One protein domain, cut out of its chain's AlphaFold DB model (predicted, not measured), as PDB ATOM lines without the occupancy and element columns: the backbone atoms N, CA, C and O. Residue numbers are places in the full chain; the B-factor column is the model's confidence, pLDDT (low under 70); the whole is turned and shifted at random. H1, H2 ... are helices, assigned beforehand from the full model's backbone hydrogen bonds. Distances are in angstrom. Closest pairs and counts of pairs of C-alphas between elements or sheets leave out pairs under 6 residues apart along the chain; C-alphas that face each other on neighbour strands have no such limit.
ATOM      1  N   GLN A 539     201.290 316.536 202.478       90.69
ATOM      2  CA  GLN A 539     201.211 317.441 203.627       90.69
ATOM      3  C   GLN A 539     202.204 318.621 203.505       90.69
ATOM      4  O   GLN A 539     203.310 318.440 202.984       90.69
ATOM      5  N   PRO A 540     201.871 319.834 203.997       90.56
ATOM      6  CA  PRO A 540     202.762 320.998 203.928       90.56
ATOM      7  C   PRO A 540     204.184 320.761 204.463       90.56
ATOM      8  O   PRO A 540     205.147 321.155 203.808       90.56
ATOM      9  N   MET A 541     204.337 320.088 205.614       90.19
ATOM     10  CA  MET A 541     205.673 319.805 206.170       90.19
ATOM     11  C   MET A 541     206.492 318.874 205.271       90.19
ATOM     12  O   MET A 541     207.681 319.112 205.085       90.19
ATOM     13  N   LEU A 542     205.864 317.855 204.677       92.44
ATOM     14  CA  LEU A 542     206.543 316.907 203.788       92.44
ATOM     15  C   LEU A 542     206.989 317.577 202.485       92.44
ATOM     16  O   LEU A 542     208.122 317.381 202.064       92.44
ATOM     17  N   ARG A 543     206.155 318.440 201.888       91.00
ATOM     18  CA  ARG A 543     206.542 319.216 200.691       91.00
ATOM     19  C   ARG A 543     207.774 320.074 200.942       91.00
ATOM     20  O   ARG A 543     208.677 320.123 200.112       91.00
ATOM     21  N   LEU A 544     207.824 320.728 202.101       89.38
ATOM     22  CA  LEU A 544     208.978 321.532 202.472       89.38
ATOM     23  C   LEU A 544     210.218 320.668 202.743       89.38
ATOM     24  O   LEU A 544     211.307 321.022 202.300       89.38
ATOM     25  N   ALA A 545     210.050 319.531 203.424       91.50
ATOM     26  CA  ALA A 545     211.140 318.595 203.682       91.50
ATOM     27  C   ALA A 545     211.748 318.053 202.379       91.50
ATOM     28  O   ALA A 545     212.969 318.086 202.238       91.50
ATOM     29  N   ARG A 546     210.914 317.672 201.399       91.81
ATOM     30  CA  ARG A 546     211.346 317.244 200.055       91.81
ATOM     31  C   ARG A 546     212.263 318.282 199.417       91.81
ATOM     32  O   ARG A 546     213.405 317.982 199.082       91.81
ATOM     33  N   LEU A 547     211.801 319.530 199.345       90.81
ATOM     34  CA  LEU A 547     212.578 320.628 198.764       90.81
ATOM     35  C   LEU A 547     213.898 320.860 199.487       90.81
ATOM     36  O   LEU A 547     214.907 321.122 198.850       90.81
ATOM     37  N   TRP A 548     213.902 320.777 200.811       89.00
ATOM     38  CA  TRP A 548     215.091 321.032 201.620       89.00
ATOM     39  C   TRP A 548     216.101 319.886 201.619       89.00
ATOM     40  O   TRP A 548     217.283 320.133 201.857       89.00
ATOM     41  N   ARG A 549     215.657 318.658 201.334       90.81
ATOM     42  CA  ARG A 549     216.535 317.508 201.088       90.81
ATOM     43  C   ARG A 549     217.173 317.582 199.698       90.81
ATOM     44  O   ARG A 549     218.361 317.309 199.570       90.81
ATOM     45  N   ILE A 550     216.418 318.016 198.687       90.00
ATOM     46  CA  ILE A 550     216.901 318.193 197.303       90.00
ATOM     47  C   ILE A 550     217.800 319.430 197.172       90.00
ATOM     48  O   ILE A 550     218.836 319.394 196.510       90.00
ATOM     49  N   PHE A 551     217.425 320.527 197.834       87.62
ATOM     50  CA  PHE A 551     218.159 321.791 197.870       87.62
ATOM     51  C   PHE A 551     218.623 322.091 199.299       87.62
ATOM     52  O   PHE A 551     217.974 322.874 200.010       87.62
ATOM     53  N   PRO A 552     219.756 321.504 199.734       80.81
ATOM     54  CA  PRO A 552     220.269 321.682 201.078       80.81
ATOM     55  C   PRO A 552     220.362 323.151 201.473       80.81
ATOM     56  O   PRO A 552     220.853 324.012 200.733       80.81
ATOM     57  N   LEU A 553     219.901 323.436 202.682       75.44
ATOM     58  CA  LEU A 553     219.886 324.792 203.201       75.44
ATOM     59  C   LEU A 553     221.304 325.218 203.561       75.44
ATOM     60  O   LEU A 553     221.943 324.645 204.447       75.44
ATOM     61  N   THR A 554     221.787 326.249 202.879       68.25
ATOM     62  CA  THR A 554     223.099 326.842 203.114       68.25
ATOM     63  C   THR A 554     222.943 328.139 203.894       68.25
ATOM     64  O   THR A 554     222.055 328.949 203.635       68.25
ATOM     65  N   ALA A 555     223.827 328.348 204.863       58.28
ATOM     66  CA  ALA A 555     223.985 329.621 205.551       58.28
ATOM     67  C   ALA A 555     225.390 330.151 205.235       58.28
ATOM     68  O   ALA A 555     226.329 329.355 205.273       58.28
ATOM     69  N   PRO A 556     225.567 331.448 204.922       52.94
ATOM     70  CA  PRO A 556     226.896 332.005 204.693       52.94
ATOM     71  C   PRO A 556     227.788 331.760 205.912       52.94
ATOM     72  O   PRO A 556     227.405 332.090 207.039       52.94
ATOM     73  N   ARG A 590     215.927 329.843 209.928       51.25
ATOM     74  CA  ARG A 590     214.875 330.659 210.557       51.25
ATOM     75  C   ARG A 590     213.556 329.871 210.561       51.25
ATOM     76  O   ARG A 590     212.668 330.138 209.760       51.25
ATOM     77  N   LEU A 591     213.451 328.886 211.453       60.19
ATOM     78  CA  LEU A 591     212.262 328.029 211.621       60.19
ATOM     79  C   LEU A 591     211.229 328.631 212.581       60.19
ATOM     80  O   LEU A 591     210.104 328.146 212.683       60.19
ATOM     81  N   ALA A 592     211.595 329.697 213.298       53.00
ATOM     82  CA  ALA A 592     210.686 330.391 214.194       53.00
ATOM     83  C   ALA A 592     209.489 330.955 213.416       53.00
ATOM     84  O   ALA A 592     209.647 331.830 212.567       53.00
ATOM     85  N   GLY A 593     208.290 330.465 213.734       62.97
ATOM     86  CA  GLY A 593     207.064 330.907 213.076       62.97
ATOM     87  C   GLY A 593     206.768 330.204 211.751       62.97
ATOM     88  O   GLY A 593     205.763 330.542 211.135       62.97
ATOM     89  N   LEU A 594     207.570 329.211 211.339       75.00
ATOM     90  CA  LEU A 594     207.339 328.444 210.111       75.00
ATOM     91  C   LEU A 594     205.921 327.860 210.050       75.00
ATOM     92  O   LEU A 594     205.301 327.846 208.993       75.00
ATOM     93  N   GLN A 595     205.358 327.479 211.197       77.94
ATOM     94  CA  GLN A 595     203.986 326.988 211.305       77.94
ATOM     95  C   GLN A 595     202.920 327.981 210.821       77.94
ATOM     96  O   GLN A 595     201.820 327.562 210.480       77.94
ATOM     97  N   PHE A 596     203.205 329.286 210.826       77.56
ATOM     98  CA  PHE A 596     202.296 330.302 210.293       77.56
ATOM     99  C   PHE A 596     202.378 330.386 208.769       77.56
ATOM    100  O   PHE A 596     201.382 330.697 208.125       77.56
ATOM    101  N   ASP A 597     203.550 330.089 208.212       81.44
ATOM    102  CA  ASP A 597     203.795 330.109 206.776       81.44
ATOM    103  C   ASP A 597     203.272 328.820 206.108       81.44
ATOM    104  O   ASP A 597     202.683 328.891 205.031       81.44
ATOM    105  N   ILE A 598     203.402 327.653 206.761       84.81
ATOM    106  CA  ILE A 598     202.995 326.345 206.198       84.81
ATOM    107  C   ILE A 598     201.739 325.726 206.836       84.81
ATOM    108  O   ILE A 598     201.234 324.720 206.348       84.81
ATOM    109  N   GLY A 599     201.224 326.302 207.925       84.88
ATOM    110  CA  GLY A 599     199.978 325.871 208.580       84.88
ATOM    111  C   GLY A 599     200.108 324.663 209.515       84.88
ATOM    112  O   GLY A 599     199.132 324.287 210.165       84.88
ATOM    113  N   GLN A 600     201.299 324.071 209.627       89.50
ATOM    114  CA  GLN A 600     201.538 322.821 210.349       89.50
ATOM    115  C   GLN A 600     202.863 322.876 211.130       89.50
ATOM    116  O   GLN A 600     203.824 323.514 210.700       89.50
ATOM    117  N   ALA A 601     202.907 322.233 212.299       88.88
ATOM    118  CA  ALA A 601     204.132 322.004 213.065       88.88
ATOM    119  C   ALA A 601     203.994 320.782 213.971       88.88
ATOM    120  O   ALA A 601     202.927 320.534 214.534       88.88
ATOM    121  N   ILE A 602     205.096 320.064 214.161       91.69
ATOM    122  CA  ILE A 602     205.127 318.836 214.951       91.69
ATOM    123  C   ILE A 602     204.608 319.053 216.390       91.69
ATOM    124  O   ILE A 602     205.037 319.975 217.096       91.69
ATOM    125  N   LEU A 603     203.660 318.212 216.825       93.88
ATOM    126  CA  LEU A 603     202.960 318.283 218.124       93.88
ATOM    127  C   LEU A 603     202.318 319.655 218.427       93.88
ATOM    128  O   LEU A 603     202.403 320.157 219.550       93.88
ATOM    129  N   ARG A 604     201.728 320.302 217.408       91.81
ATOM    130  CA  ARG A 604     201.005 321.590 217.532       91.81
ATOM    131  C   ARG A 604     199.600 321.575 216.917       91.81
ATOM    132  O   ARG A 604     199.082 322.623 216.506       91.81
ATOM    133  N   ALA A 605     198.984 320.400 216.830       91.69
ATOM    134  CA  ALA A 605     197.624 320.245 216.331       91.69
ATOM    135  C   ALA A 605     196.610 321.016 217.188       91.69
ATOM    136  O   ALA A 605     196.774 321.153 218.399       91.69
ATOM    137  N   ALA A 637     192.894 327.934 200.098       85.00
ATOM    138  CA  ALA A 637     193.494 328.936 199.201       85.00
ATOM    139  C   ALA A 637     194.478 329.902 199.896       85.00
ATOM    140  O   ALA A 637     195.545 330.193 199.361       85.00
ATOM    141  N   ASN A 638     194.155 330.369 201.108       86.69
ATOM    142  CA  ASN A 638     195.049 331.243 201.877       86.69
ATOM    143  C   ASN A 638     196.327 330.520 202.322       86.69
ATOM    144  O   ASN A 638     197.402 331.112 202.287       86.69
ATOM    145  N   GLN A 639     196.209 329.255 202.734       87.44
ATOM    146  CA  GLN A 639     197.350 328.472 203.198       87.44
ATOM    147  C   GLN A 639     198.267 328.085 202.036       87.44
ATOM    148  O   GLN A 639     199.486 328.143 202.176       87.44
ATOM    149  N   TYR A 640     197.688 327.777 200.874       88.19
ATOM    150  CA  TYR A 640     198.436 327.579 199.637       88.19
ATOM    151  C   TYR A 640     199.267 328.817 199.274       88.19
ATOM    152  O   TYR A 640     200.479 328.715 199.102       88.19
ATOM    153  N   LEU A 641     198.641 330.000 199.241       88.62
ATOM    154  CA  LEU A 641     199.340 331.255 198.947       88.62
ATOM    155  C   LEU A 641     200.432 331.570 199.979       88.62
ATOM    156  O   LEU A 641     201.510 332.020 199.604       88.62
ATOM    157  N   ALA A 642     200.174 331.345 201.271       88.12
ATOM    158  CA  ALA A 642     201.169 331.553 202.324       88.12
ATOM    159  C   ALA A 642     202.398 330.652 202.130       88.12
ATOM    160  O   ALA A 642     203.531 331.132 202.191       88.12
ATOM    161  N   MET A 643     202.169 329.376 201.814       87.50
ATOM    162  CA  MET A 643     203.239 328.413 201.593       87.50
ATOM    163  C   MET A 643     204.019 328.706 200.305       87.50
ATOM    164  O   MET A 643     205.247 328.658 200.322       87.50
ATOM    165  N   GLN A 644     203.341 329.094 199.219       88.12
ATOM    166  CA  GLN A 644     204.014 329.499 197.981       88.12
ATOM    167  C   GLN A 644     204.876 330.748 198.199       88.12
ATOM    168  O   GLN A 644     206.049 330.767 197.836       88.12
ATOM    169  N   ASN A 645     204.347 331.758 198.897       86.88
ATOM    170  CA  ASN A 645     205.115 332.951 199.258       86.88
ATOM    171  C   ASN A 645     206.341 332.611 200.122       86.88
ATOM    172  O   ASN A 645     207.380 333.266 200.011       86.88
ATOM    173  N   TYR A 646     206.230 331.612 201.006       84.88
ATOM    174  CA  TYR A 646     207.363 331.124 201.788       84.88
ATOM    175  C   TYR A 646     208.429 330.486 200.898       84.88
ATOM    176  O   TYR A 646     209.610 330.810 201.038       84.88
ATOM    177  N   PHE A 647     208.007 329.604 199.991       83.94
ATOM    178  CA  PHE A 647     208.893 328.938 199.047       83.94
ATOM    179  C   PHE A 647     209.643 329.949 198.179       83.94
ATOM    180  O   PHE A 647     210.874 329.961 198.192       83.94
ATOM    181  N   ASP A 648     208.919 330.861 197.529       85.81
ATOM    182  CA  ASP A 648     209.511 331.902 196.689       85.81
ATOM    183  C   ASP A 648     210.479 332.763 197.510       85.81
ATOM    184  O   ASP A 648     211.608 333.026 197.096       85.81
ATOM    185  N   ARG A 649     210.108 333.138 198.741       80.81
ATOM    186  CA  ARG A 649     211.023 333.856 199.635       80.81
ATOM    187  C   ARG A 649     212.324 333.079 199.843       80.81
ATOM    188  O   ARG A 649     213.381 333.687 199.743       80.81
ATOM    189  N   MET A 650     212.272 331.779 200.123       77.81
ATOM    190  CA  MET A 650     213.472 330.952 200.327       77.81
ATOM    191  C   MET A 650     214.289 330.743 199.049       77.81
ATOM    192  O   MET A 650     215.513 330.665 199.124       77.81
ATOM    193  N   LEU A 651     213.626 330.680 197.896       81.50
ATOM    194  CA  LEU A 651     214.249 330.458 196.595       81.50
ATOM    195  C   LEU A 651     214.961 331.705 196.057       81.50
ATOM    196  O   LEU A 651     216.055 331.602 195.505       81.50
ATOM    197  N   TYR A 652     214.366 332.889 196.233       79.62
ATOM    198  CA  TYR A 652     214.941 334.165 195.787       79.62
ATOM    199  C   TYR A 652     215.903 334.791 196.811       79.62
ATOM    200  O   TYR A 652     216.609 335.759 196.506       79.62
ATOM    201  N   LEU A 653     215.985 334.234 198.021       70.38
ATOM    202  CA  LEU A 653     217.120 334.457 198.910       70.38
ATOM    203  C   LEU A 653     218.321 333.684 198.336       70.38
ATOM    204  O   LEU A 653     218.431 332.496 198.562       70.38
ATOM    205  N   THR A 654     219.231 334.309 197.583       57.59
ATOM    206  CA  THR A 654     220.463 333.635 197.101       57.59
ATOM    207  C   THR A 654     221.699 334.496 197.332       57.59
ATOM    208  O   THR A 654     221.720 335.625 196.848       57.59
ATOM    209  N   THR A 655     222.688 333.944 198.049       55.47
ATOM    210  CA  THR A 655     224.118 334.328 198.180       55.47
ATOM    211  C   THR A 655     224.543 335.821 198.168       55.47
ATOM    212  O   THR A 655     223.784 336.783 198.107       55.47
ATOM    213  N   VAL A 656     225.847 336.016 198.357       48.62
ATOM    214  CA  VAL A 656     226.583 337.210 198.806       48.62
ATOM    215  C   VAL A 656     226.435 338.520 197.986       48.62
ATOM    216  O   VAL A 656     226.636 339.575 198.589       48.62
ATOM    217  N   PRO A 657     226.015 338.591 196.701       45.47
ATOM    218  CA  PRO A 657     225.947 339.891 196.010       45.47
ATOM    219  C   PRO A 657     224.973 340.896 196.656       45.47
ATOM    220  O   PRO A 657     225.181 342.108 196.595       45.47
ATOM    221  N   ASN A 658     223.922 340.404 197.327       43.56
ATOM    222  CA  ASN A 658     223.003 341.243 198.106       43.56
ATOM    223  C   ASN A 658     223.444 341.447 199.564       43.56
ATOM    224  O   ASN A 658     222.948 342.368 200.212       43.56
ATOM    225  N   ALA A 659     224.392 340.656 200.075       43.56
ATOM    226  CA  ALA A 659     224.949 340.824 201.416       43.56
ATOM    227  C   ALA A 659     225.667 342.173 201.556       43.56
ATOM    228  O   ALA A 659     225.568 342.827 202.596       43.56
ATOM    229  N   GLU A 660     226.362 342.635 200.517       41.69
ATOM    230  CA  GLU A 660     227.006 343.957 200.509       41.69
ATOM    231  C   GLU A 660     226.000 345.111 200.560       41.69
ATOM    232  O   GLU A 660     226.255 346.113 201.223       41.69
ATOM    233  N   ARG A 661     224.826 344.944 199.938       46.22
ATOM    234  CA  ARG A 661     223.771 345.970 199.883       46.22
ATOM    235  C   ARG A 661     222.779 345.908 201.047       46.22
ATOM    236  O   ARG A 661     222.166 346.922 201.365       46.22
ATOM    237  N   GLN A 662     222.598 344.743 201.670       48.19
ATOM    238  CA  GLN A 662     221.663 344.518 202.778       48.19
ATOM    239  C   GLN A 662     222.334 343.708 203.902       48.19
ATOM    240  O   GLN A 662     222.104 342.504 204.034       48.19
ATOM    241  N   PRO A 663     223.151 344.364 204.750       48.75
ATOM    242  CA  PRO A 663     223.944 343.704 205.791       48.75
ATOM    243  C   PRO A 663     223.114 342.898 206.797       48.75
ATOM    244  O   PRO A 663     223.578 341.879 207.291       48.75
ATOM    245  N   HIS A 664     221.871 343.315 207.052       51.78
ATOM    246  CA  HIS A 664     220.946 342.647 207.972       51.78
ATOM    247  C   HIS A 664     220.398 341.312 207.435       51.78
ATOM    248  O   HIS A 664     219.824 340.547 208.198       51.78
ATOM    249  N   ARG A 665     220.561 341.004 206.139       47.97
ATOM    250  CA  ARG A 665     220.123 339.726 205.539       47.97
ATOM    251  C   ARG A 665     221.238 338.681 205.431       47.97
ATOM    252  O   ARG A 665     220.994 337.591 204.925       47.97
ATOM    253  N   ARG A 666     222.447 338.989 205.916       47.81
ATOM    254  CA  ARG A 666     223.642 338.123 205.830       47.81
ATOM    255  C   ARG A 666     223.558 336.825 206.638       47.81
ATOM    256  O   ARG A 666     224.403 335.960 206.451       47.81
ATOM    257  N   HIS A 667     222.576 336.704 207.524       49.88
ATOM    258  CA  HIS A 667     222.449 335.597 208.476       49.88
ATOM    259  C   HIS A 667     221.328 334.613 208.111       49.88
ATOM    260  O   HIS A 667     221.102 333.642 208.827       49.88
ATOM    261  N   LEU A 668     220.616 334.851 207.001       56.62
ATOM    262  CA  LEU A 668     219.484 334.022 206.596       56.62
ATOM    263  C   LEU A 668     219.950 332.803 205.794       56.62
ATOM    264  O   LEU A 668     220.740 332.917 204.859       56.62
ATOM    265  N   ALA A 669     219.408 331.645 206.163       67.75
ATOM    266  CA  ALA A 669     219.510 330.413 205.395       67.75
ATOM    267  C   ALA A 669     218.848 330.564 204.023       67.75
ATOM    268  O   ALA A 669     217.818 331.233 203.907       67.75
ATOM    269  N   TYR A 670     219.392 329.893 203.014       72.44
ATOM    270  CA  TYR A 670     218.819 329.825 201.675       72.44
ATOM    271  C   TYR A 670     218.929 328.423 201.076       72.44
ATOM    272  O   TYR A 670     219.787 327.643 201.483       72.44
ATOM    273  N   MET A 671     218.074 328.107 200.102       82.06
ATOM    274  CA  MET A 671     218.146 326.840 199.367       82.06
ATOM    275  C   MET A 671     219.310 326.863 198.372       82.06
ATOM    276  O   MET A 671     219.417 327.778 197.552       82.06
ATOM    277  N   ASN A 672     220.184 325.858 198.433       83.12
ATOM    278  CA  ASN A 672     221.272 325.715 197.474       83.12
ATOM    279  C   ASN A 672     220.774 325.065 196.177       83.12
ATOM    280  O   ASN A 672     220.573 323.856 196.116       83.12
ATOM    281  N   ILE A 673     220.620 325.890 195.142       89.62
ATOM    282  CA  ILE A 673     220.183 325.480 193.800       89.62
ATOM    283  C   ILE A 673     221.332 325.439 192.779       89.62
ATOM    284  O   ILE A 673     221.078 325.302 191.585       89.62
ATOM    285  N   GLU A 674     222.593 325.593 193.207       88.00
ATOM    286  CA  GLU A 674     223.733 325.772 192.287       88.00
ATOM    287  C   GLU A 674     223.888 324.624 191.288       88.00
ATOM    288  O   GLU A 674     224.230 324.865 190.133       88.00
ATOM    289  N   HIS A 675     223.590 323.390 191.707       87.50
ATOM    290  CA  HIS A 675     223.691 322.212 190.845       87.50
ATOM    291  C   HIS A 675     222.728 322.269 189.645       87.50
ATOM    292  O   HIS A 675     223.072 321.792 188.570       87.50
ATOM    293  N   ILE A 676     221.560 322.910 189.787       92.62
ATOM    294  CA  ILE A 676     220.628 323.134 188.668       92.62
ATOM    295  C   ILE A 676     221.028 324.377 187.864       92.62
ATOM    296  O   ILE A 676     220.950 324.377 186.637       92.62
ATOM    297  N   VAL A 677     221.509 325.433 188.529       93.00
ATOM    298  CA  VAL A 677     221.918 326.681 187.856       93.00
ATOM    299  C   VAL A 677     222.993 326.427 186.795       93.00
ATOM    300  O   VAL A 677     222.958 327.053 185.738       93.00
ATOM    301  N   GLN A 678     223.911 325.491 187.043       90.44
ATOM    302  CA  GLN A 678     225.010 325.159 186.128       90.44
ATOM    303  C   GLN A 678     224.555 324.649 184.750       90.44
ATOM    304  O   GLN A 678     225.284 324.830 183.777       90.44
ATOM    305  N   VAL A 679     223.362 324.053 184.649       93.75
ATOM    306  CA  VAL A 679     222.801 323.551 183.379       93.75
ATOM    307  C   VAL A 679     221.778 324.507 182.758       93.75
ATOM    308  O   VAL A 679     221.227 324.231 181.698       93.75
ATOM    309  N   ALA A 680     221.514 325.656 183.389       94.25
ATOM    310  CA  ALA A 680     220.415 326.542 183.006       94.25
ATOM    311  C   ALA A 680     220.663 327.364 181.728       94.25
ATOM    312  O   ALA A 680     219.744 328.026 181.224       94.25
ATOM    313  N   ASN A 681     221.878 327.322 181.175       92.06
ATOM    314  CA  ASN A 681     222.170 327.875 179.851       92.06
ATOM    315  C   ASN A 681     221.383 327.160 178.733       92.06
ATOM    316  O   ASN A 681     221.048 327.799 177.738       92.06
ATOM    317  N   ASP A 682     221.006 325.897 178.931       93.38
ATOM    318  CA  ASP A 682     220.103 325.137 178.068       93.38
ATOM    319  C   ASP A 682     218.738 324.968 178.760       93.38
ATOM    320  O   ASP A 682     218.626 324.406 179.848       93.38
ATOM    321  N   THR A 683     217.670 325.483 178.137       93.62
ATOM    322  CA  THR A 683     216.303 325.359 178.675       93.62
ATOM    323  C   THR A 683     215.867 323.901 178.790       93.62
ATOM    324  O   THR A 683     215.212 323.548 179.766       93.62
ATOM    325  N   ARG A 684     216.243 323.041 177.840       94.44
ATOM    326  CA  ARG A 684     215.866 321.629 177.886       94.44
ATOM    327  C   ARG A 684     216.568 320.925 179.042       94.44
ATOM    328  O   ARG A 684     215.888 320.300 179.846       94.44
ATOM    329  N   ALA A 685     217.885 321.097 179.168       95.31
ATOM    330  CA  ALA A 685     218.659 320.507 180.262       95.31
ATOM    331  C   ALA A 685     218.191 321.005 181.643       95.31
ATOM    332  O   ALA A 685     218.129 320.226 182.592       95.31
ATOM    333  N   LEU A 686     217.803 322.282 181.748       96.75
ATOM    334  CA  LEU A 686     217.191 322.839 182.955       96.75
ATOM    335  C   LEU A 686     215.901 322.107 183.336       96.75
ATOM    336  O   LEU A 686     215.750 321.697 184.485       96.75
ATOM    337  N   LEU A 687     214.971 321.959 182.390       97.38
ATOM    338  CA  LEU A 687     213.683 321.316 182.654       97.38
ATOM    339  C   LEU A 687     213.838 319.817 182.909       97.38
ATOM    340  O   LEU A 687     213.176 319.306 183.802       97.38
ATOM    341  N   ASP A 688     214.745 319.139 182.200       95.81
ATOM    342  CA  ASP A 688     215.097 317.734 182.451       95.81
ATOM    343  C   ASP A 688     215.663 317.559 183.874       95.81
ATOM    344  O   ASP A 688     215.279 316.637 184.589       95.81
ATOM    345  N   SER A 689     216.518 318.484 184.325       95.25
ATOM    346  CA  SER A 689     217.067 318.466 185.684       95.25
ATOM    347  C   SER A 689     215.990 318.715 186.745       95.25
ATOM    348  O   SER A 689     215.911 317.977 187.724       95.25
ATOM    349  N   ILE A 690     215.119 319.712 186.554       96.75
ATOM    350  CA  ILE A 690     214.029 319.998 187.501       96.75
ATOM    351  C   ILE A 690     213.041 318.829 187.580       96.75
ATOM    352  O   ILE A 690     212.627 318.463 188.677       96.75
ATOM    353  N   ASP A 691     212.688 318.242 186.439       95.62
ATOM    354  CA  ASP A 691     211.827 317.064 186.351       95.62
ATOM    355  C   ASP A 691     212.407 315.888 187.143       95.62
ATOM    356  O   ASP A 691     211.749 315.356 188.038       95.62
ATOM    357  N   LEU A 692     213.676 315.553 186.904       92.75
ATOM    358  CA  LEU A 692     214.353 314.470 187.613       92.75
ATOM    359  C   LEU A 692     214.348 314.687 189.135       92.75
ATOM    360  O   LEU A 692     214.012 313.776 189.886       92.75
ATOM    361  N   HIS A 693     214.681 315.898 189.593       92.69
ATOM    362  CA  HIS A 693     214.845 316.179 191.019       92.69
ATOM    363  C   HIS A 693     213.518 316.371 191.765       92.69
ATOM    364  O   HIS A 693     213.434 315.992 192.928       92.69
ATOM    365  N   LEU A 694     212.500 316.982 191.149       93.88
ATOM    366  CA  LEU A 694     211.240 317.311 191.832       93.88
ATOM    367  C   LEU A 694     210.108 316.326 191.553       93.88
ATOM    368  O   LEU A 694     209.236 316.174 192.409       93.88
ATOM    369  N   LEU A 695     210.099 315.700 190.376       93.12
ATOM    370  CA  LEU A 695     208.982 314.896 189.875       93.12
ATOM    371  C   LEU A 695     209.405 313.473 189.481       93.12
ATOM    372  O   LEU A 695     208.567 312.684 189.068       93.12
ATOM    373  N   GLY A 696     210.683 313.108 189.621       91.62
ATOM    374  CA  GLY A 696     211.157 311.758 189.324       91.62
ATOM    375  C   GLY A 696     211.195 311.420 187.832       91.62
ATOM    376  O   GLY A 696     211.186 310.241 187.487       91.62
ATOM    377  N   GLY A 697     211.221 312.419 186.943       91.88
ATOM    378  CA  GLY A 697     211.215 312.200 185.491       91.88
ATOM    379  C   GLY A 697     209.821 311.977 184.892       91.88
ATOM    380  O   GLY A 697     209.711 311.418 183.799       91.88
ATOM    381  N   THR A 698     208.755 312.346 185.611       91.00
ATOM    382  CA  THR A 698     207.362 312.185 185.166       91.00
ATOM    383  C   THR A 698     206.643 313.511 184.913       91.00
ATOM    384  O   THR A 698     205.414 313.519 184.843       91.00
ATOM    385  N   MET A 699     207.369 314.627 184.758       94.50
ATOM    386  CA  MET A 699     206.782 315.930 184.430       94.50
ATOM    387  C   MET A 699     205.897 315.827 183.188       94.50
ATOM    388  O   MET A 699     206.343 315.414 182.110       94.50
ATOM    389  N   SER A 700     204.644 316.256 183.314       94.88
ATOM    390  CA  SER A 700     203.725 316.196 182.185       94.88
ATOM    391  C   SER A 700     204.172 317.117 181.049       94.88
ATOM    392  O   SER A 700     204.787 318.172 181.242       94.88
ATOM    393  N   THR A 701     203.792 316.759 179.820       96.69
ATOM    394  CA  THR A 701     204.024 317.617 178.650       96.69
ATOM    395  C   THR A 701     203.331 318.975 178.777       96.69
ATOM    396  O   THR A 701     203.803 319.953 178.204       96.69
ATOM    397  N   GLU A 702     202.215 319.041 179.512       96.88
ATOM    398  CA  GLU A 702     201.484 320.285 179.764       96.88
ATOM    399  C   GLU A 702     202.278 321.209 180.692       96.88
ATOM    400  O   GLU A 702     202.544 322.354 180.322       96.88
ATOM    401  N   LEU A 703     202.713 320.709 181.855       97.12
ATOM    402  CA  LEU A 703     203.514 321.491 182.796       97.12
ATOM    403  C   LEU A 703     204.832 321.933 182.161       97.12
ATOM    404  O   LEU A 703     205.180 323.112 182.235       97.12
ATOM    405  N   ARG A 704     205.524 321.022 181.467       97.88
ATOM    406  CA  ARG A 704     206.758 321.348 180.742       97.88
ATOM    407  C   ARG A 704     206.544 322.492 179.749       97.88
ATOM    408  O   ARG A 704     207.323 323.440 179.761       97.88
ATOM    409  N   GLY A 705     205.479 322.432 178.946       97.75
ATOM    410  CA  GLY A 705     205.143 323.484 177.983       97.75
ATOM    411  C   GLY A 705     204.868 324.838 178.646       97.75
ATOM    412  O   GLY A 705     205.386 325.853 178.194       97.75
ATOM    413  N   ILE A 706     204.131 324.857 179.764       97.44
ATOM    414  CA  ILE A 706     203.847 326.089 180.525       97.44
ATOM    415  C   ILE A 706     205.140 326.748 181.023       97.44
ATOM    416  O   ILE A 706     205.307 327.965 180.899       97.44
ATOM    417  N   VAL A 707     206.047 325.959 181.602       97.88
ATOM    418  CA  VAL A 707     207.310 326.471 182.151       97.88
ATOM    419  C   VAL A 707     208.239 326.932 181.026       97.88
ATOM    420  O   VAL A 707     208.831 328.009 181.122       97.88
ATOM    421  N   GLU A 708     208.334 326.158 179.943       96.69
ATOM    422  CA  GLU A 708     209.144 326.488 178.770       96.69
ATOM    423  C   GLU A 708     208.673 327.783 178.091       96.69
ATOM    424  O   GLU A 708     209.491 328.673 177.843       96.69
ATOM    425  N   ASP A 709     207.366 327.934 177.862       96.88
ATOM    426  CA  ASP A 709     206.772 329.146 177.287       96.88
ATOM    427  C   ASP A 709     207.063 330.378 178.154       96.88
ATOM    428  O   ASP A 709     207.438 331.437 177.639       96.88
ATOM    429  N   TYR A 710     206.936 330.249 179.482       96.81
ATOM    430  CA  TYR A 710     207.250 331.341 180.402       96.81
ATOM    431  C   TYR A 710     208.727 331.729 180.321       96.81
ATOM    432  O   TYR A 710     209.036 332.889 180.053       96.81
ATOM    433  N   ILE A 711     209.635 330.772 180.503       95.50
ATOM    434  CA  ILE A 711     211.082 331.013 180.512       95.50
ATOM    435  C   ILE A 711     211.547 331.619 179.185       95.50
ATOM    436  O   ILE A 711     212.289 332.600 179.177       95.50
ATOM    437  N   ASN A 712     211.075 331.089 178.057       91.75
ATOM    438  CA  ASN A 712     211.457 331.580 176.733       91.75
ATOM    439  C   ASN A 712     210.867 332.970 176.421       91.75
ATOM    440  O   ASN A 712     211.363 333.658 175.527       91.75
ATOM    441  N   SER A 713     209.833 333.408 177.151       95.19
ATOM    442  CA  SER A 713     209.270 334.761 177.036       95.19
ATOM    443  C   SER A 713     210.036 335.836 177.820       95.19
ATOM    444  O   SER A 713     209.846 337.029 177.565       95.19
ATOM    445  N   GLN A 714     210.883 335.439 178.777       94.62
ATOM    446  CA  GLN A 714     211.662 336.359 179.602       94.62
ATOM    447  C   GLN A 714     213.022 336.681 178.964       94.62
ATOM    448  O   GLN A 714     213.566 335.919 178.168       94.62
ATOM    449  N   ASN A 715     213.606 337.823 179.339       93.00
ATOM    450  CA  ASN A 715     214.943 338.223 178.896       93.00
ATOM    451  C   ASN A 715     215.944 338.097 180.050       93.00
ATOM    452  O   ASN A 715     216.143 339.040 180.821       93.00
ATOM    453  N   TYR A 716     216.544 336.918 180.179       92.56
ATOM    454  CA  TYR A 716     217.587 336.662 181.165       92.56
ATOM    455  C   TYR A 716     218.945 337.176 180.677       92.56
ATOM    456  O   TYR A 716     219.249 337.163 179.487       92.56
ATOM    457  N   HIS A 717     219.785 337.622 181.610       89.19
ATOM    458  CA  HIS A 717     221.175 337.937 181.292       89.19
ATOM    459  C   HIS A 717     221.928 336.677 180.834       89.19
ATOM    460  O   HIS A 717     221.736 335.602 181.398       89.19
ATOM    461  N   ASP A 718     222.815 336.814 179.846       87.69
ATOM    462  CA  ASP A 718     223.687 335.723 179.381       87.69
ATOM    463  C   ASP A 718     224.908 335.560 180.305       87.69
ATOM    464  O   ASP A 718     226.066 335.712 179.924       87.69
ATOM    465  N   ASP A 719     224.628 335.378 181.593       88.31
ATOM    466  CA  ASP A 719     225.603 335.165 182.653       88.31
ATOM    467  C   ASP A 719     225.010 334.255 183.745       88.31
ATOM    468  O   ASP A 719     223.825 333.904 183.738       88.31
ATOM    469  N   LEU A 720     225.831 333.886 184.732       86.94
ATOM    470  CA  LEU A 720     225.396 333.056 185.864       86.94
ATOM    471  C   LEU A 720     224.238 333.681 186.662       86.94
ATOM    472  O   LEU A 720     223.487 332.970 187.332       86.94
ATOM    473  N   ARG A 721     224.071 335.008 186.621       85.88
ATOM    474  CA  ARG A 721     222.979 335.686 187.324       85.88
ATOM    475  C   ARG A 721     221.660 335.504 186.582       85.88
ATOM    476  O   ARG A 721     220.645 335.262 187.233       85.88
ATOM    477  N   GLY A 722     221.659 335.609 185.255       90.12
ATOM    478  CA  GLY A 722     220.481 335.313 184.444       90.12
ATOM    479  C   GLY A 722     220.118 333.829 184.464       90.12
ATOM    480  O   GLY A 722     218.950 333.514 184.657       90.12
ATOM    481  N   GLN A 723     221.105 332.930 184.401       92.75
ATOM    482  CA  GLN A 723     220.901 331.480 184.573       92.75
ATOM    483  C   GLN A 723     220.257 331.142 185.925       92.75
ATOM    484  O   GLN A 723     219.328 330.335 186.002       92.75
ATOM    485  N   ARG A 724     220.687 331.816 186.997       91.75
ATOM    486  CA  ARG A 724     220.068 331.684 188.319       91.75
ATOM    487  C   ARG A 724     218.622 332.160 188.343       91.75
ATOM    488  O   ARG A 724     217.777 331.425 188.832       91.75
ATOM    489  N   LEU A 725     218.339 333.353 187.818       91.75
ATOM    490  CA  LEU A 725     216.968 333.877 187.756       91.75
ATOM    491  C   LEU A 725     216.056 332.945 186.950       91.75
ATOM    492  O   LEU A 725     214.977 332.600 187.414       91.75
ATOM    493  N   LYS A 726     216.537 332.454 185.804       94.56
ATOM    494  CA  LYS A 726     215.848 331.457 184.980       94.56
ATOM    495  C   LYS A 726     215.524 330.184 185.764       94.56
ATOM    496  O   LYS A 726     214.404 329.690 185.700       94.56
ATOM    497  N   THR A 727     216.485 329.685 186.541       95.31
ATOM    498  CA  THR A 727     216.303 328.513 187.412       95.31
ATOM    499  C   THR A 727     215.276 328.776 188.514       95.31
ATOM    500  O   THR A 727     214.429 327.929 188.779       95.31
ATOM    501  N   GLN A 728     215.325 329.949 189.151       93.81
ATOM    502  CA  GLN A 728     214.386 330.334 190.208       93.81
ATOM    503  C   GLN A 728     212.952 330.430 189.678       93.81
ATOM    504  O   GLN A 728     212.037 329.880 190.283       93.81
ATOM    505  N   ASP A 729     212.758 331.061 188.521       94.88
ATOM    506  CA  ASP A 729     211.441 331.160 187.896       94.88
ATOM    507  C   ASP A 729     210.890 329.771 187.524       94.88
ATOM    508  O   ASP A 729     209.734 329.461 187.814       94.88
ATOM    509  N   ALA A 730     211.735 328.909 186.946       96.88
ATOM    510  CA  ALA A 730     211.377 327.534 186.598       96.88
ATOM    511  C   ALA A 730     210.919 326.729 187.826       96.88
ATOM    512  O   ALA A 730     209.847 326.124 187.822       96.88
ATOM    513  N   LEU A 731     211.717 326.760 188.898       95.88
ATOM    514  CA  LEU A 731     211.421 326.070 190.154       95.88
ATOM    515  C   LEU A 731     210.149 326.614 190.819       95.88
ATOM    516  O   LEU A 731     209.352 325.825 191.318       95.88
ATOM    517  N   SER A 732     209.925 327.934 190.800       94.50
ATOM    518  CA  SER A 732     208.701 328.561 191.328       94.50
ATOM    519  C   SER A 732     207.443 328.030 190.645       94.50
ATOM    520  O   SER A 732     206.493 327.632 191.326       94.50
ATOM    521  N   LEU A 733     207.460 327.928 189.312       95.50
ATOM    522  CA  LEU A 733     206.334 327.402 188.539       95.50
ATOM    523  C   LEU A 733     206.092 325.907 188.787       95.50
ATOM    524  O   LEU A 733     204.941 325.503 188.954       95.50
ATOM    525  N   VAL A 734     207.151 325.093 188.849       96.38
ATOM    526  CA  VAL A 734     207.015 323.647 189.091       96.38
ATOM    527  C   VAL A 734     206.535 323.361 190.515       96.38
ATOM    528  O   VAL A 734     205.624 322.558 190.692       96.38
ATOM    529  N   VAL A 735     207.053 324.054 191.531       94.06
ATOM    530  CA  VAL A 735     206.619 323.862 192.928       94.06
ATOM    531  C   VAL A 735     205.179 324.332 193.169       94.06
ATOM    532  O   VAL A 735     204.479 323.768 194.010       94.06
ATOM    533  N   ALA A 736     204.699 325.304 192.389       92.62
ATOM    534  CA  ALA A 736     203.299 325.728 192.388       92.62
ATOM    535  C   ALA A 736     202.358 324.762 191.633       92.62
ATOM    536  O   ALA A 736     201.137 324.946 191.641       92.62
ATOM    537  N   SER A 737     202.888 323.754 190.935       93.19
ATOM    538  CA  SER A 737     202.078 322.862 190.103       93.19
ATOM    539  C   SER A 737     201.320 321.810 190.930       93.19
ATOM    540  O   SER A 737     201.797 321.385 191.986       93.19
ATOM    541  N   PRO A 738     200.154 321.331 190.457       89.88
ATOM    542  CA  PRO A 738     199.492 320.166 191.040       89.88
ATOM    543  C   PRO A 738     200.385 318.927 191.101       89.88
ATOM    544  O   PRO A 738     200.325 318.212 192.093       89.88
ATOM    545  N   GLU A 739     201.242 318.713 190.100       90.94
ATOM    546  CA  GLU A 739     202.146 317.556 190.029       90.94
ATOM    547  C   GLU A 739     203.100 317.509 191.227       90.94
ATOM    548  O   GLU A 739     203.211 316.478 191.879       90.94
ATOM    549  N   PHE A 740     203.696 318.643 191.613       91.56
ATOM    550  CA  PHE A 740     204.550 318.699 192.806       91.56
ATOM    551  C   PHE A 740     203.760 318.604 194.125       91.56
ATOM    552  O   PHE A 740     204.289 318.228 195.175       91.56
ATOM    553  N   MET A 741     202.479 318.981 194.108       88.88
ATOM    554  CA  MET A 741     201.641 318.939 195.306       88.88
ATOM    555  C   MET A 741     201.196 317.523 195.677       88.88
ATOM    556  O   MET A 741     200.806 317.311 196.828       88.88
ATOM    557  N   LEU A 742     201.248 316.572 194.750       87.00
ATOM    558  CA  LEU A 742     200.758 315.214 194.941       87.00
ATOM    559  C   LEU A 742     201.866 314.240 195.389       87.00
ATOM    560  O   LEU A 742     203.058 314.482 195.229       87.00
ATOM    561  N   GLU A 743     201.454 313.159 196.038       76.88
ATOM    562  CA  GLU A 743     202.258 311.997 196.423       76.88
ATOM    563  C   GLU A 743     201.661 310.802 195.660       76.88
ATOM    564  O   GLU A 743     200.550 310.378 195.981       76.88
ATOM    565  N   GLY A 744     202.337 310.347 194.596       63.69
ATOM    566  CA  GLY A 744     201.858 309.334 193.633       63.69
ATOM    567  C   GLY A 744     202.211 309.681 192.168       63.69
ATOM    568  O   GLY A 744     202.882 310.691 191.952       63.69
TER     569      GLY A 744
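Overview. This is residues 539 to 556, 590 to 605 and 637 to 744 of the 745 residues of an uncharacterized protein of Bacterioplanes sanyensis (UniProt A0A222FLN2). Three helices, H5, H6 and H7, make an up-and-down bundle, each running against the one before it, with the short H4 packed on H5 and H7. On the other side, H3 packs on H7 with part of its length, H2 packs on H3, and H1 runs loosely alongside H3; the unnamed residues 653 to 673 loop out from the body and come back. The 142 printed residues, in three pieces, hold eight named helices, H1 to H8 in chain order, and no named strand: the class is all helix. The whole is compact, with a radius of gyration of the C-alphas of 15.5 A, and spans 43 by 43 by 24 A.

Arrangement. H1, residues 540 to 550, is close to but not clearly touching H3, residues 637 to 652, at a shallow tilt of 19 degrees, the same way; the closest C-alphas, of Pro 540 and Met 643, are 7.8 A apart. H2, residues 594 to 598, touches residues 639 to 646 of H3, closest at the C-alphas of Ile 598 and Met 643, 5.1 A. Residues 647 to 652 of H3 touch residues 728 to 732 of H7, residues 720 to 735, at a shallow tilt of 20 degrees, opposite ways, closest at the C-alphas of Asp 648 and Ser 732, 6.4 A. H4, residues 674 to 677, touches H7, with the C-alphas of Val 677 and Arg 724 closest at 5.4 A. H5, residues 683 to 695, and H6, residues 701 to 713, form a helical hairpin at a steep tilt of 44 degrees, closest at the C-alphas of Leu 687 and Arg 704, 7.2 A. H6 and H7 form another, at a shallow tilt of 34 degrees, only just short of steep, closest at the C-alphas of Val 707 and Ala 730, 6.1 A. H8, residues 738 to 741, only just touches H5, with 3 pairs of C-alphas within 8 A, closest at those of Leu 695 and Phe 740, 6.5 A. In H1, H2, H3, H5, H6 and H7 every O i to N i+4 pair is within hydrogen-bond range; H4 and H8 are too short for such a pair.

Along the chain. H1 is 15.9 A long and begins at C-alpha 540 (202.762, 320.998, 203.928). H3 measures 22.3 A, H5 17.0 A, H6 18.0 A and H7 22.1 A. H8 ends at C-alpha 741 (201.641, 318.939, 195.306).

Size, cuts and confidence. The C-alphas of Ala 605 and Asp 718 are the two farthest apart, 47.8 A. Residues 557 to 589 and 606 to 636 are not printed, with C-alpha gaps of 13.4 A and 19.6 A across the cuts. The link from H3 to H4 is long, 21 residues; its residues 670 to 671 pair antiparallel with residues 553 to 554. Mean pLDDT of the printed part is 83.9, and residues 554 to 556, 590 to 593, 654 to 669 and 744 are under 70.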